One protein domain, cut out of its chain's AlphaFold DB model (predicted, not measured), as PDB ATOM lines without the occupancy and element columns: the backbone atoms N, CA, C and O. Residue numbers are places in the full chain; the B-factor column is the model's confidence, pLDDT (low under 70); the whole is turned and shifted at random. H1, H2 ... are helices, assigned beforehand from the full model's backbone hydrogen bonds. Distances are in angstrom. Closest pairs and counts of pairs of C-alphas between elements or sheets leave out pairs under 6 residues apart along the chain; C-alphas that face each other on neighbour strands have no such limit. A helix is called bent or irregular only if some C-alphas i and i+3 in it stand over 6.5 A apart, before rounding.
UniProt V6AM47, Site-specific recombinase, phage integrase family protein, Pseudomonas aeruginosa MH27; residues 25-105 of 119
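Overview. This is residues 25 to 105 of the 119 residues of the protein "Site-specific recombinase, phage integrase family protein" of Pseudomonas aeruginosa MH27 (UniProt V6AM47). A helical hairpin of two long helices, H2 and H1, side by side, has a loop-built head, residues 25 to 59, near the end away from its turn. Short antiparallel pairings, residues 31 to 32 with 25 to 26 and with 56 to 57, tie the head together. The 81 printed residues hold H1 then H2 and no named strand; the class is all helix, with under half of the residues in named elements. The whole is compact, radius of gyration of the C-alphas 13.2 A, and only just flat, spanning 41 by 30 by 17 A.

Along the chain. H2, residues 83 to 103, measures 30.8 A and ends at C-alpha 103 (215.544, 199.776, 238.086). H1, residues 60 to 77, measures 25.9 A from C-alpha 60 (220.280, 207.206, 233.850); it is irregular, C-alphas 61 and 64 being 7.7 A apart.

Arrangement. H2 and H1 touch, closest at the C-alphas of Met 94 and Tyr 70, 4.9 A, with a shallow tilt of 25 degrees, opposite ways. Every O i to N i+4 pair is within hydrogen-bond range in H2, 12 of 14 in H1.

Size, cuts and confidence. The C-alphas farthest apart, Thr 35 and Asp 80, are 41.6 A apart. The printed part has no cut; the H1 to H2 link is tight. Residues 36 to 38 and 40 to 45 have pLDDT under 70.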
ATOM      1  N   ARG A  25     232.896 200.825 226.112       86.56
ATOM      2  CA  ARG A  25     232.297 201.420 224.911       86.56
ATOM      3  C   ARG A  25     230.834 201.763 225.151       86.56
ATOM      4  O   ARG A  25     230.118 200.971 225.762       86.56
ATOM      5  N   ALA A  26     230.387 202.902 224.633       86.69
ATOM      6  CA  ALA A  26     228.964 203.210 224.547       86.69
ATOM      7  C   ALA A  26     228.338 202.429 223.383       86.69
ATOM      8  O   ALA A  26     228.898 202.397 222.287       86.69
ATOM      9  N   THR A  27     227.176 201.820 223.605       86.56
ATOM     10  CA  THR A  27     226.411 201.101 222.566       86.56
ATOM     11  C   THR A  27     225.113 201.821 222.182       86.56
ATOM     12  O   THR A  27     224.302 201.285 221.431       86.56
ATOM     13  N   GLY A  28     224.884 203.022 222.721       88.00
ATOM     14  CA  GLY A  28     223.653 203.808 222.557       88.00
ATOM     15  C   GLY A  28     222.535 203.456 223.548       88.00
ATOM     16  O   GLY A  28     221.594 204.225 223.698       88.00
ATOM     17  N   HIS A  29     222.657 202.331 224.253       90.50
ATOM     18  CA  HIS A  29     221.665 201.807 225.203       90.50
ATOM     19  C   HIS A  29     222.305 201.295 226.509       90.50
ATOM     20  O   HIS A  29     221.637 200.686 227.343       90.50
ATOM     21  N   GLY A  30     223.611 201.517 226.670       91.81
ATOM     22  CA  GLY A  30     224.399 201.091 227.817       91.81
ATOM     23  C   GLY A  30     225.900 201.263 227.584       91.81
ATOM     24  O   GLY A  30     226.369 201.528 226.468       91.81
ATOM     25  N   TRP A  31     226.661 201.060 228.652       91.56
ATOM     26  CA  TRP A  31     228.102 200.863 228.625       91.56
ATOM     27  C   TRP A  31     228.410 199.372 228.537       91.56
ATOM     28  O   TRP A  31     227.886 198.560 229.301       91.56
ATOM     29  N   CYS A  32     229.298 199.001 227.623       89.00
ATOM     30  CA  CYS A  32     229.722 197.624 227.435       89.00
ATOM     31  C   CYS A  32     231.202 197.471 227.788       89.00
ATOM     32  O   CYS A  32     232.045 198.182 227.240       89.00
ATOM     33  N   ILE A  33     231.502 196.504 228.660       89.12
ATOM     34  CA  ILE A  33     232.872 196.142 229.065       89.12
ATOM     35  C   ILE A  33     233.350 194.808 228.476       89.12
ATOM     36  O   ILE A  33     234.370 194.256 228.888       89.12
ATOM     37  N   ALA A  34     232.593 194.242 227.532       86.88
ATOM     38  CA  ALA A  34     232.964 192.995 226.879       86.88
ATOM     39  C   ALA A  34     234.141 193.225 225.920       86.88
ATOM     40  O   ALA A  34     234.048 194.021 224.981       86.88
ATOM     41  N   THR A  35     235.224 192.479 226.123       78.38
ATOM     42  CA  THR A  35     236.423 192.485 225.271       78.38
ATOM     43  C   THR A  35     236.365 191.440 224.150       78.38
ATOM     44  O   THR A  35     237.149 191.505 223.206       78.38
ATOM     45  N   GLU A  36     235.425 190.495 224.222       68.00
ATOM     46  CA  GLU A  36     235.328 189.346 223.315       68.00
ATOM     47  C   GLU A  36     234.380 189.591 222.125       68.00
ATOM     48  O   GLU A  36     233.406 190.353 222.204       68.00
ATOM     49  N   ARG A  37     234.649 188.909 221.000       63.69
ATOM     50  CA  ARG A  37     233.740 188.851 219.842       63.69
ATOM     51  C   ARG A  37     232.507 188.012 220.199       63.69
ATOM     52  O   ARG A  37     232.637 186.986 220.851       63.69
ATOM     53  N   GLY A  38     231.326 188.417 219.727       62.03
ATOM     54  CA  GLY A  38     230.076 187.661 219.928       62.03
ATOM     55  C   GLY A  38     229.115 188.237 220.972       62.03
ATOM     56  O   GLY A  38     228.121 187.598 221.306       62.03
ATOM     57  N   CYS A  39     229.360 189.450 221.475       72.06
ATOM     58  CA  CYS A  39     228.371 190.155 222.290       72.06
ATOM     59  C   CYS A  39     227.094 190.422 221.467       72.06
ATOM     60  O   CYS A  39     227.136 191.172 220.494       72.06
ATOM     61  N   GLY A  40     225.960 189.846 221.880       62.91
ATOM     62  CA  GLY A  40     224.659 190.049 221.219       62.91
ATOM     63  C   GLY A  40     224.157 191.500 221.251       62.91
ATOM     64  O   GLY A  40     223.400 191.896 220.376       62.91
ATOM     65  N   GLY A  41     224.635 192.307 222.205       57.56
ATOM     66  CA  GLY A  41     224.372 193.751 222.295       57.56
ATOM     67  C   GLY A  41     225.375 194.636 221.540       57.56
ATOM     68  O   GLY A  41     225.294 195.859 221.613       57.56
ATOM     69  N   ALA A  42     226.348 194.051 220.826       56.53
ATOM     70  CA  ALA A  42     227.244 194.815 219.951       56.53
ATOM     71  C   ALA A  42     226.548 195.289 218.660       56.53
ATOM     72  O   ALA A  42     227.111 196.101 217.930       56.53
ATOM     73  N   GLY A  43     225.343 194.791 218.373       58.59
ATOM     74  CA  GLY A  43     224.486 195.303 217.311       58.59
ATOM     75  C   GLY A  43     223.442 196.273 217.860       58.59
ATOM     76  O   GLY A  43     222.836 196.009 218.894       58.59
ATOM     77  N   LEU A  44     223.166 197.346 217.113       62.06
ATOM     78  CA  LEU A  44     222.065 198.291 217.369       62.06
ATOM     79  C   LEU A  44     220.677 197.614 217.448       62.06
ATOM     80  O   LEU A  44     219.722 198.217 217.922       62.06
ATOM     81  N   TYR A  45     220.560 196.371 216.971       65.50
ATOM     82  CA  TYR A  45     219.289 195.701 216.702       65.50
ATOM     83  C   TYR A  45     218.695 194.910 217.880       65.50
ATOM     84  O   TYR A  45     217.518 194.563 217.835       65.50
ATOM     85  N   GLU A  46     219.466 194.598 218.928       79.44
ATOM     86  CA  GLU A  46     218.985 193.780 220.059       79.44
ATOM     87  C   GLU A  46     219.328 194.395 221.424       79.44
ATOM     88  O   GLU A  46     219.834 193.720 222.323       79.44
ATOM     89  N   ALA A  47     219.012 195.684 221.597       84.31
ATOM     90  CA  ALA A  47     219.254 196.421 222.842       84.31
ATOM     91  C   ALA A  47     218.693 195.716 224.093       84.31
ATOM     92  O   ALA A  47     219.315 195.722 225.156       84.31
ATOM     93  N   THR A  48     217.568 195.018 223.946       89.81
ATOM     94  CA  THR A  48     216.882 194.258 225.002       89.81
ATOM     95  C   THR A  48     217.637 193.019 225.497       89.81
ATOM     96  O   THR A  48     217.179 192.366 226.430       89.81
ATOM     97  N   ARG A  49     218.819 192.702 224.947       89.12
ATOM     98  CA  ARG A  49     219.724 191.660 225.474       89.12
ATOM     99  C   ARG A  49     220.768 192.167 226.467       89.12
ATOM    100  O   ARG A  49     221.416 191.356 227.127       89.12
ATOM    101  N   CYS A  50     220.993 193.476 226.532       90.56
ATOM    102  CA  CYS A  50     221.951 194.062 227.470       90.56
ATOM    103  C   CYS A  50     221.496 193.980 228.938       90.56
ATOM    104  O   CYS A  50     222.348 193.704 229.788       90.56
ATOM    105  N   PRO A  51     220.198 194.122 229.266       90.88
ATOM    106  CA  PRO A  51     219.699 193.845 230.609       90.88
ATOM    107  C   PRO A  51     219.978 192.386 230.999       90.88
ATOM    108  O   PRO A  51     219.627 191.458 230.277       90.88
ATOM    109  N   GLY A  52     220.672 192.185 232.122       87.38
ATOM    110  CA  GLY A  52     221.110 190.861 232.588       87.38
ATOM    111  C   GLY A  52     222.447 190.367 232.013       87.38
ATOM    112  O   GLY A  52     222.959 189.336 232.449       87.38
ATOM    113  N   CYS A  53     223.071 191.096 231.084       89.19
ATOM    114  CA  CYS A  53     224.425 190.786 230.629       89.19
ATOM    115  C   CYS A  53     225.463 191.221 231.675       89.19
ATOM    116  O   CYS A  53     225.543 192.394 232.027       89.19
ATOM    117  N   LYS A  54     226.346 190.303 232.099       89.31
ATOM    118  CA  LYS A  54     227.413 190.574 233.092       89.31
ATOM    119  C   LYS A  54     228.443 191.635 232.674       89.31
ATOM    120  O   LYS A  54     229.263 192.049 233.483       89.31
ATOM    121  N   HIS A  55     228.438 192.022 231.399       89.44
ATOM    122  CA  HIS A  55     229.322 193.039 230.830       89.44
ATOM    123  C   HIS A  55     228.595 194.355 230.520       89.44
ATOM    124  O   HIS A  55     229.181 195.221 229.867       89.44
ATOM    125  N   SER A  56     227.325 194.480 230.903       90.69
ATOM    126  CA  SER A  56     226.519 195.676 230.679       90.69
ATOM    127  C   SER A  56     226.452 196.508 231.951       90.69
ATOM    128  O   SER A  56     226.209 195.976 233.032       90.69
ATOM    129  N   VAL A  57     226.608 197.818 231.802       93.50
ATOM    130  CA  VAL A  57     226.248 198.808 232.818       93.50
ATOM    131  C   VAL A  57     225.265 199.772 232.169       93.50
ATOM    132  O   VAL A  57     225.557 200.340 231.119       93.50
ATOM    133  N   ILE A  58     224.088 199.923 232.768       94.75
ATOM    134  CA  ILE A  58     223.052 200.853 232.316       94.75
ATOM    135  C   ILE A  58     222.805 201.816 233.471       94.75
ATOM    136  O   ILE A  58     222.568 201.375 234.593       94.75
ATOM    137  N   ASP A  59     222.905 203.107 233.189       95.31
ATOM    138  CA  ASP A  59     222.654 204.197 234.127       95.31
ATOM    139  C   ASP A  59     221.622 205.170 233.530       95.31
ATOM    140  O   ASP A  59     221.148 204.988 232.400       95.31
ATOM    141  N   GLU A  60     221.264 206.213 234.280       95.56
ATOM    142  CA  GLU A  60     220.280 207.206 233.850       95.56
ATOM    143  C   GLU A  60     220.664 207.967 232.572       95.56
ATOM    144  O   GLU A  60     219.788 208.542 231.925       95.56
ATOM    145  N   THR A  61     221.933 207.944 232.141       94.44
ATOM    146  CA  THR A  61     222.348 208.623 230.902       94.44
ATOM    147  C   THR A  61     221.721 207.998 229.653       94.44
ATOM    148  O   THR A  61     221.604 208.664 228.627       94.44
ATOM    149  N   PHE A  62     221.245 206.749 229.750       93.81
ATOM    150  CA  PHE A  62     220.528 206.047 228.683       93.81
ATOM    151  C   PHE A  62     219.003 206.037 228.859       93.81
ATOM    152  O   PHE A  62     218.317 205.346 228.103       93.81
ATOM    153  N   ALA A  63     218.453 206.785 229.823       94.94
ATOM    154  CA  ALA A  63     217.019 206.794 230.119       94.94
ATOM    155  C   ALA A  63     216.160 207.080 228.878       94.94
ATOM    156  O   ALA A  63     215.255 206.306 228.574       94.94
ATOM    157  N   THR A  64     216.507 208.118 228.106       94.19
ATOM    158  CA  THR A  64     215.793 208.490 226.874       94.19
ATOM    159  C   THR A  64     215.746 207.340 225.868       94.19
ATOM    160  O   THR A  64     214.711 207.099 225.253       94.19
ATOM    161  N   THR A  65     216.841 206.587 225.715       93.56
ATOM    162  CA  THR A  65     216.870 205.431 224.810       93.56
ATOM    163  C   THR A  65     215.889 204.357 225.267       93.56
ATOM    164  O   THR A  65     215.126 203.833 224.458       93.56
ATOM    165  N   TRP A  66     215.889 204.022 226.558       95.56
ATOM    166  CA  TRP A  66     215.022 202.976 227.099       95.56
ATOM    167  C   TRP A  66     213.544 203.378 227.101       95.56
ATOM    168  O   TRP A  66     212.700 202.556 226.746       95.56
ATOM    169  N   GLN A  67     213.232 204.642 227.394       96.25
ATOM    170  CA  GLN A  67     211.885 205.209 227.249       96.25
ATOM    171  C   GLN A  67     211.419 205.173 225.788       96.25
ATOM    172  O   GLN A  67     210.302 204.742 225.509       96.25
ATOM    173  N   GLY A  68     212.296 205.512 224.838       94.94
ATOM    174  CA  GLY A  68     212.007 205.387 223.409       94.94
ATOM    175  C   GLY A  68     211.735 203.941 222.985       94.94
ATOM    176  O   GLY A  68     210.778 203.682 222.261       94.94
ATOM    177  N   ILE A  69     212.523 202.970 223.466       94.62
ATOM    178  CA  ILE A  69     212.262 201.540 223.217       94.62
ATOM    179  C   ILE A  69     210.884 201.153 223.759       94.62
ATOM    180  O   ILE A  69     210.115 200.530 223.029       94.62
ATOM    181  N   TYR A  70     210.569 201.530 225.001       97.06
ATOM    182  CA  TYR A  70     209.273 201.267 225.628       97.06
ATOM    183  C   TYR A  70     208.116 201.833 224.792       97.06
ATOM    184  O   TYR A  70     207.215 201.079 224.422       97.06
ATOM    185  N   SER A  71     208.186 203.118 224.426       96.44
ATOM    186  CA  SER A  71     207.171 203.808 223.621       96.44
ATOM    187  C   SER A  71     206.972 203.146 222.254       96.44
ATOM    188  O   SER A  71     205.864 202.733 221.917       96.44
ATOM    189  N   HIS A  72     208.055 202.896 221.511       94.94
ATOM    190  CA  HIS A  72     207.966 202.232 220.208       94.94
ATOM    191  C   HIS A  72     207.396 200.804 220.307       94.94
ATOM    192  O   HIS A  72     206.744 200.336 219.376       94.94
ATOM    193  N   GLN A  73     207.622 200.076 221.412       95.69
ATOM    194  CA  GLN A  73     206.994 198.762 221.589       95.69
ATOM    195  C   GLN A  73     205.493 198.861 221.896       95.69
ATOM    196  O   GLN A  73     204.753 197.968 221.485       95.69
ATOM    197  N   LEU A  74     205.033 199.912 222.586       95.50
ATOM    198  CA  LEU A  74     203.599 200.187 222.732       95.50
ATOM    199  C   LEU A  74     202.964 200.441 221.362       95.50
ATOM    200  O   LEU A  74     201.985 199.779 221.028       95.50
ATOM    201  N   GLU A  75     203.571 201.301 220.538       94.75
ATOM    202  CA  GLU A  75     203.105 201.581 219.171       94.75
ATOM    203  C   GLU A  75     202.998 200.300 218.328       94.75
ATOM    204  O   GLU A  75     201.985 200.064 217.675       94.75
ATOM    205  N   LEU A  76     204.004 199.417 218.386       94.31
ATOM    206  CA  LEU A  76     203.984 198.142 217.660       94.31
ATOM    207  C   LEU A  76     202.871 197.186 218.119       94.31
ATOM    208  O   LEU A  76     202.423 196.356 217.327       94.31
ATOM    209  N   MET A  77     202.442 197.254 219.381       92.81
ATOM    210  CA  MET A  77     201.352 196.409 219.886       92.81
ATOM    211  C   MET A  77     199.975 196.842 219.371       92.81
ATOM    212  O   MET A  77     199.094 195.987 219.266       92.81
ATOM    213  N   GLU A  78     199.816 198.116 219.010       93.25
ATOM    214  CA  GLU A  78     198.587 198.684 218.437       93.25
ATOM    215  C   GLU A  78     198.425 198.359 216.938       93.25
ATOM    216  O   GLU A  78     197.357 198.561 216.369       93.25
ATOM    217  N   ILE A  79     199.456 197.818 216.276       94.69
ATOM    218  CA  ILE A  79     199.375 197.429 214.861       94.69
ATOM    219  C   ILE A  79     198.585 196.115 214.717       94.69
ATOM    220  O   ILE A  79     198.967 195.058 215.239       94.69
ATOM    221  N   ASP A  80     197.467 196.164 213.990       90.75
ATOM    222  CA  ASP A  80     196.527 195.045 213.820       90.75
ATOM    223  C   ASP A  80     196.974 193.963 212.832       90.75
ATOM    224  O   ASP A  80     196.671 192.784 213.031       90.75
ATOM    225  N   ASP A  81     197.762 194.309 211.820       93.00
ATOM    226  CA  ASP A  81     198.171 193.407 210.738       93.00
ATOM    227  C   ASP A  81     199.599 192.843 210.881       93.00
ATOM    228  O   ASP A  81     200.037 192.038 210.061       93.00
ATOM    229  N   ALA A  82     200.315 193.171 211.960       89.31
ATOM    230  CA  ALA A  82     201.687 192.705 212.202       89.31
ATOM    231  C   ALA A  82     201.795 191.203 212.555       89.31
ATOM    232  O   ALA A  82     202.877 190.608 212.527       89.31
ATOM    233  N   GLY A  83     200.672 190.571 212.906       93.62
ATOM    234  CA  GLY A  83     200.604 189.165 213.288       93.62
ATOM    235  C   GLY A  83     201.095 188.861 214.719       93.62
ATOM    236  O   GLY A  83     201.703 189.691 215.402       93.62
ATOM    237  N   PRO A  84     200.836 187.636 215.217       93.81
ATOM    238  CA  PRO A  84     201.034 187.285 216.627       93.81
ATOM    239  C   PRO A  84     202.506 187.284 217.064       93.81
ATOM    240  O   PRO A  84     202.806 187.619 218.209       93.81
ATOM    241  N   ALA A  85     203.431 186.943 216.162       94.56
ATOM    242  CA  ALA A  85     204.858 186.903 216.469       94.56
ATOM    243  C   ALA A  85     205.424 188.301 216.776       94.56
ATOM    244  O   ALA A  85     206.202 188.456 217.721       94.56
ATOM    245  N   VAL A  86     205.000 189.323 216.024       94.25
ATOM    246  CA  VAL A  86     205.415 190.712 216.262       94.25
ATOM    247  C   VAL A  86     204.858 191.210 217.590       94.25
ATOM    248  O   VAL A  86     205.623 191.713 218.408       94.25
ATOM    249  N   ARG A  87     203.572 190.973 217.878       94.69
ATOM    250  CA  ARG A  87     202.967 191.358 219.167       94.69
ATOM    251  C   ARG A  87     203.649 190.690 220.360       94.69
ATOM    252  O   ARG A  87     203.907 191.339 221.371       94.69
ATOM    253  N   GLN A  88     203.995 189.405 220.246       95.44
ATOM    254  CA  GLN A  88     204.733 188.693 221.293       95.44
ATOM    255  C   GLN A  88     206.122 189.301 221.521       95.44
ATOM    256  O   GLN A  88     206.541 189.466 222.670       95.44
ATOM    257  N   ARG A  89     206.833 189.635 220.437       94.88
ATOM    258  CA  ARG A  89     208.132 190.306 220.507       94.88
ATOM    259  C   ARG A  89     208.009 191.672 221.178       94.88
ATOM    260  O   ARG A  89     208.750 191.926 222.123       94.88
ATOM    261  N   ALA A  90     207.064 192.492 220.729       95.75
ATOM    262  CA  ALA A  90     206.851 193.838 221.241       95.75
ATOM    263  C   ALA A  90     206.526 193.825 222.736       95.75
ATOM    264  O   ALA A  90     207.172 194.517 223.515       95.75
ATOM    265  N   LYS A  91     205.624 192.939 223.175       96.50
ATOM    266  CA  LYS A  91     205.281 192.793 224.595       96.50
ATOM    267  C   LYS A  91     206.484 192.425 225.464       96.50
ATOM    268  O   LYS A  91     206.642 192.965 226.555       96.50
ATOM    269  N   ARG A  92     207.326 191.494 225.003       96.25
ATOM    270  CA  ARG A  92     208.533 191.096 225.739       96.25
ATOM    271  C   ARG A  92     209.515 192.255 225.849       96.25
ATOM    272  O   ARG A  92     210.024 192.520 226.931       96.25
ATOM    273  N   ASP A  93     209.790 192.917 224.734       95.88
ATOM    274  CA  ASP A  93     210.781 193.986 224.673       95.88
ATOM    275  C   ASP A  93     210.301 195.241 225.427       95.88
ATOM    276  O   ASP A  93     211.108 195.904 226.075       95.88
ATOM    277  N   MET A  94     208.986 195.497 225.443       97.00
ATOM    278  CA  MET A  94     208.338 196.501 226.292       97.00
ATOM    279  C   MET A  94     208.592 196.215 227.772       97.00
ATOM    280  O   MET A  94     209.037 197.106 228.492       97.00
ATOM    281  N   GLN A  95     208.375 194.971 228.217       97.94
ATOM    282  CA  GLN A  95     208.606 194.591 229.613       97.94
ATOM    283  C   GLN A  95     210.077 194.764 230.006       97.94
ATOM    284  O   GLN A  95     210.369 195.309 231.063       97.94
ATOM    285  N   VAL A  96     211.008 194.371 229.132       97.06
ATOM    286  CA  VAL A  96     212.445 194.564 229.377       97.06
ATOM    287  C   VAL A  96     212.780 196.046 229.545       97.06
ATOM    288  O   VAL A  96     213.503 196.409 230.471       97.06
ATOM    289  N   ALA A  97     212.258 196.912 228.673       97.00
ATOM    290  CA  ALA A  97     212.485 198.348 228.785       97.00
ATOM    291  C   ALA A  97     211.875 198.924 230.070       97.00
ATOM    292  O   ALA A  97     212.538 199.685 230.771       97.00
ATOM    293  N   PHE A  98     210.657 198.505 230.420       97.75
ATOM    294  CA  PHE A  98     210.005 198.877 231.673       97.75
ATOM    295  C   PHE A  98     210.852 198.505 232.895       97.75
ATOM    296  O   PHE A  98     211.039 199.334 233.787       97.75
ATOM    297  N   ASP A  99     211.394 197.287 232.929       97.81
ATOM    298  CA  ASP A  99     212.201 196.798 234.047       97.81
ATOM    299  C   ASP A  99     213.499 197.605 234.195       97.81
ATOM    300  O   ASP A  99     213.873 197.974 235.308       97.81
ATOM    301  N   VAL A 100     214.162 197.942 233.079       97.25
ATOM    302  CA  VAL A 100     215.352 198.807 233.089       97.25
ATOM    303  C   VAL A 100     215.011 200.182 233.653       97.25
ATOM    304  O   VAL A 100     215.656 200.623 234.600       97.25
ATOM    305  N   ILE A 101     213.984 200.840 233.118       97.62
ATOM    306  CA  ILE A 101     213.569 202.182 233.550       97.62
ATOM    307  C   ILE A 101     213.203 202.177 235.040       97.62
ATOM    308  O   ILE A 101     213.654 203.036 235.798       97.62
ATOM    309  N   SER A 102     212.467 201.156 235.479       97.19
ATOM    310  CA  SER A 102     212.084 200.974 236.882       97.19
ATOM    311  C   SER A 102     213.297 200.756 237.785       97.19
ATOM    312  O   SER A 102     213.353 201.307 238.882       97.19
ATOM    313  N   SER A 103     214.304 200.000 237.329       96.62
ATOM    314  CA  SER A 103     215.544 199.776 238.086       96.62
ATOM    315  C   SER A 103     216.369 201.052 238.289       96.62
ATOM    316  O   SER A 103     217.111 201.151 239.264       96.62
ATOM    317  N   LEU A 104     216.195 202.040 237.405       96.00
ATOM    318  CA  LEU A 104     216.794 203.370 237.508       96.00
ATOM    319  C   LEU A 104     215.957 204.331 238.373       96.00
ATOM    320  O   LEU A 104     216.365 205.469 238.587       96.00
ATOM    321  N   GLY A 105     214.790 203.902 238.872       96.50
ATOM    322  CA  GLY A 105     213.877 204.745 239.647       96.50
ATOM    323  C   GLY A 105     213.139 205.797 238.812       96.50
ATOM    324  O   GLY A 105     212.726 206.821 239.352       96.50
TER     325      GLY A 105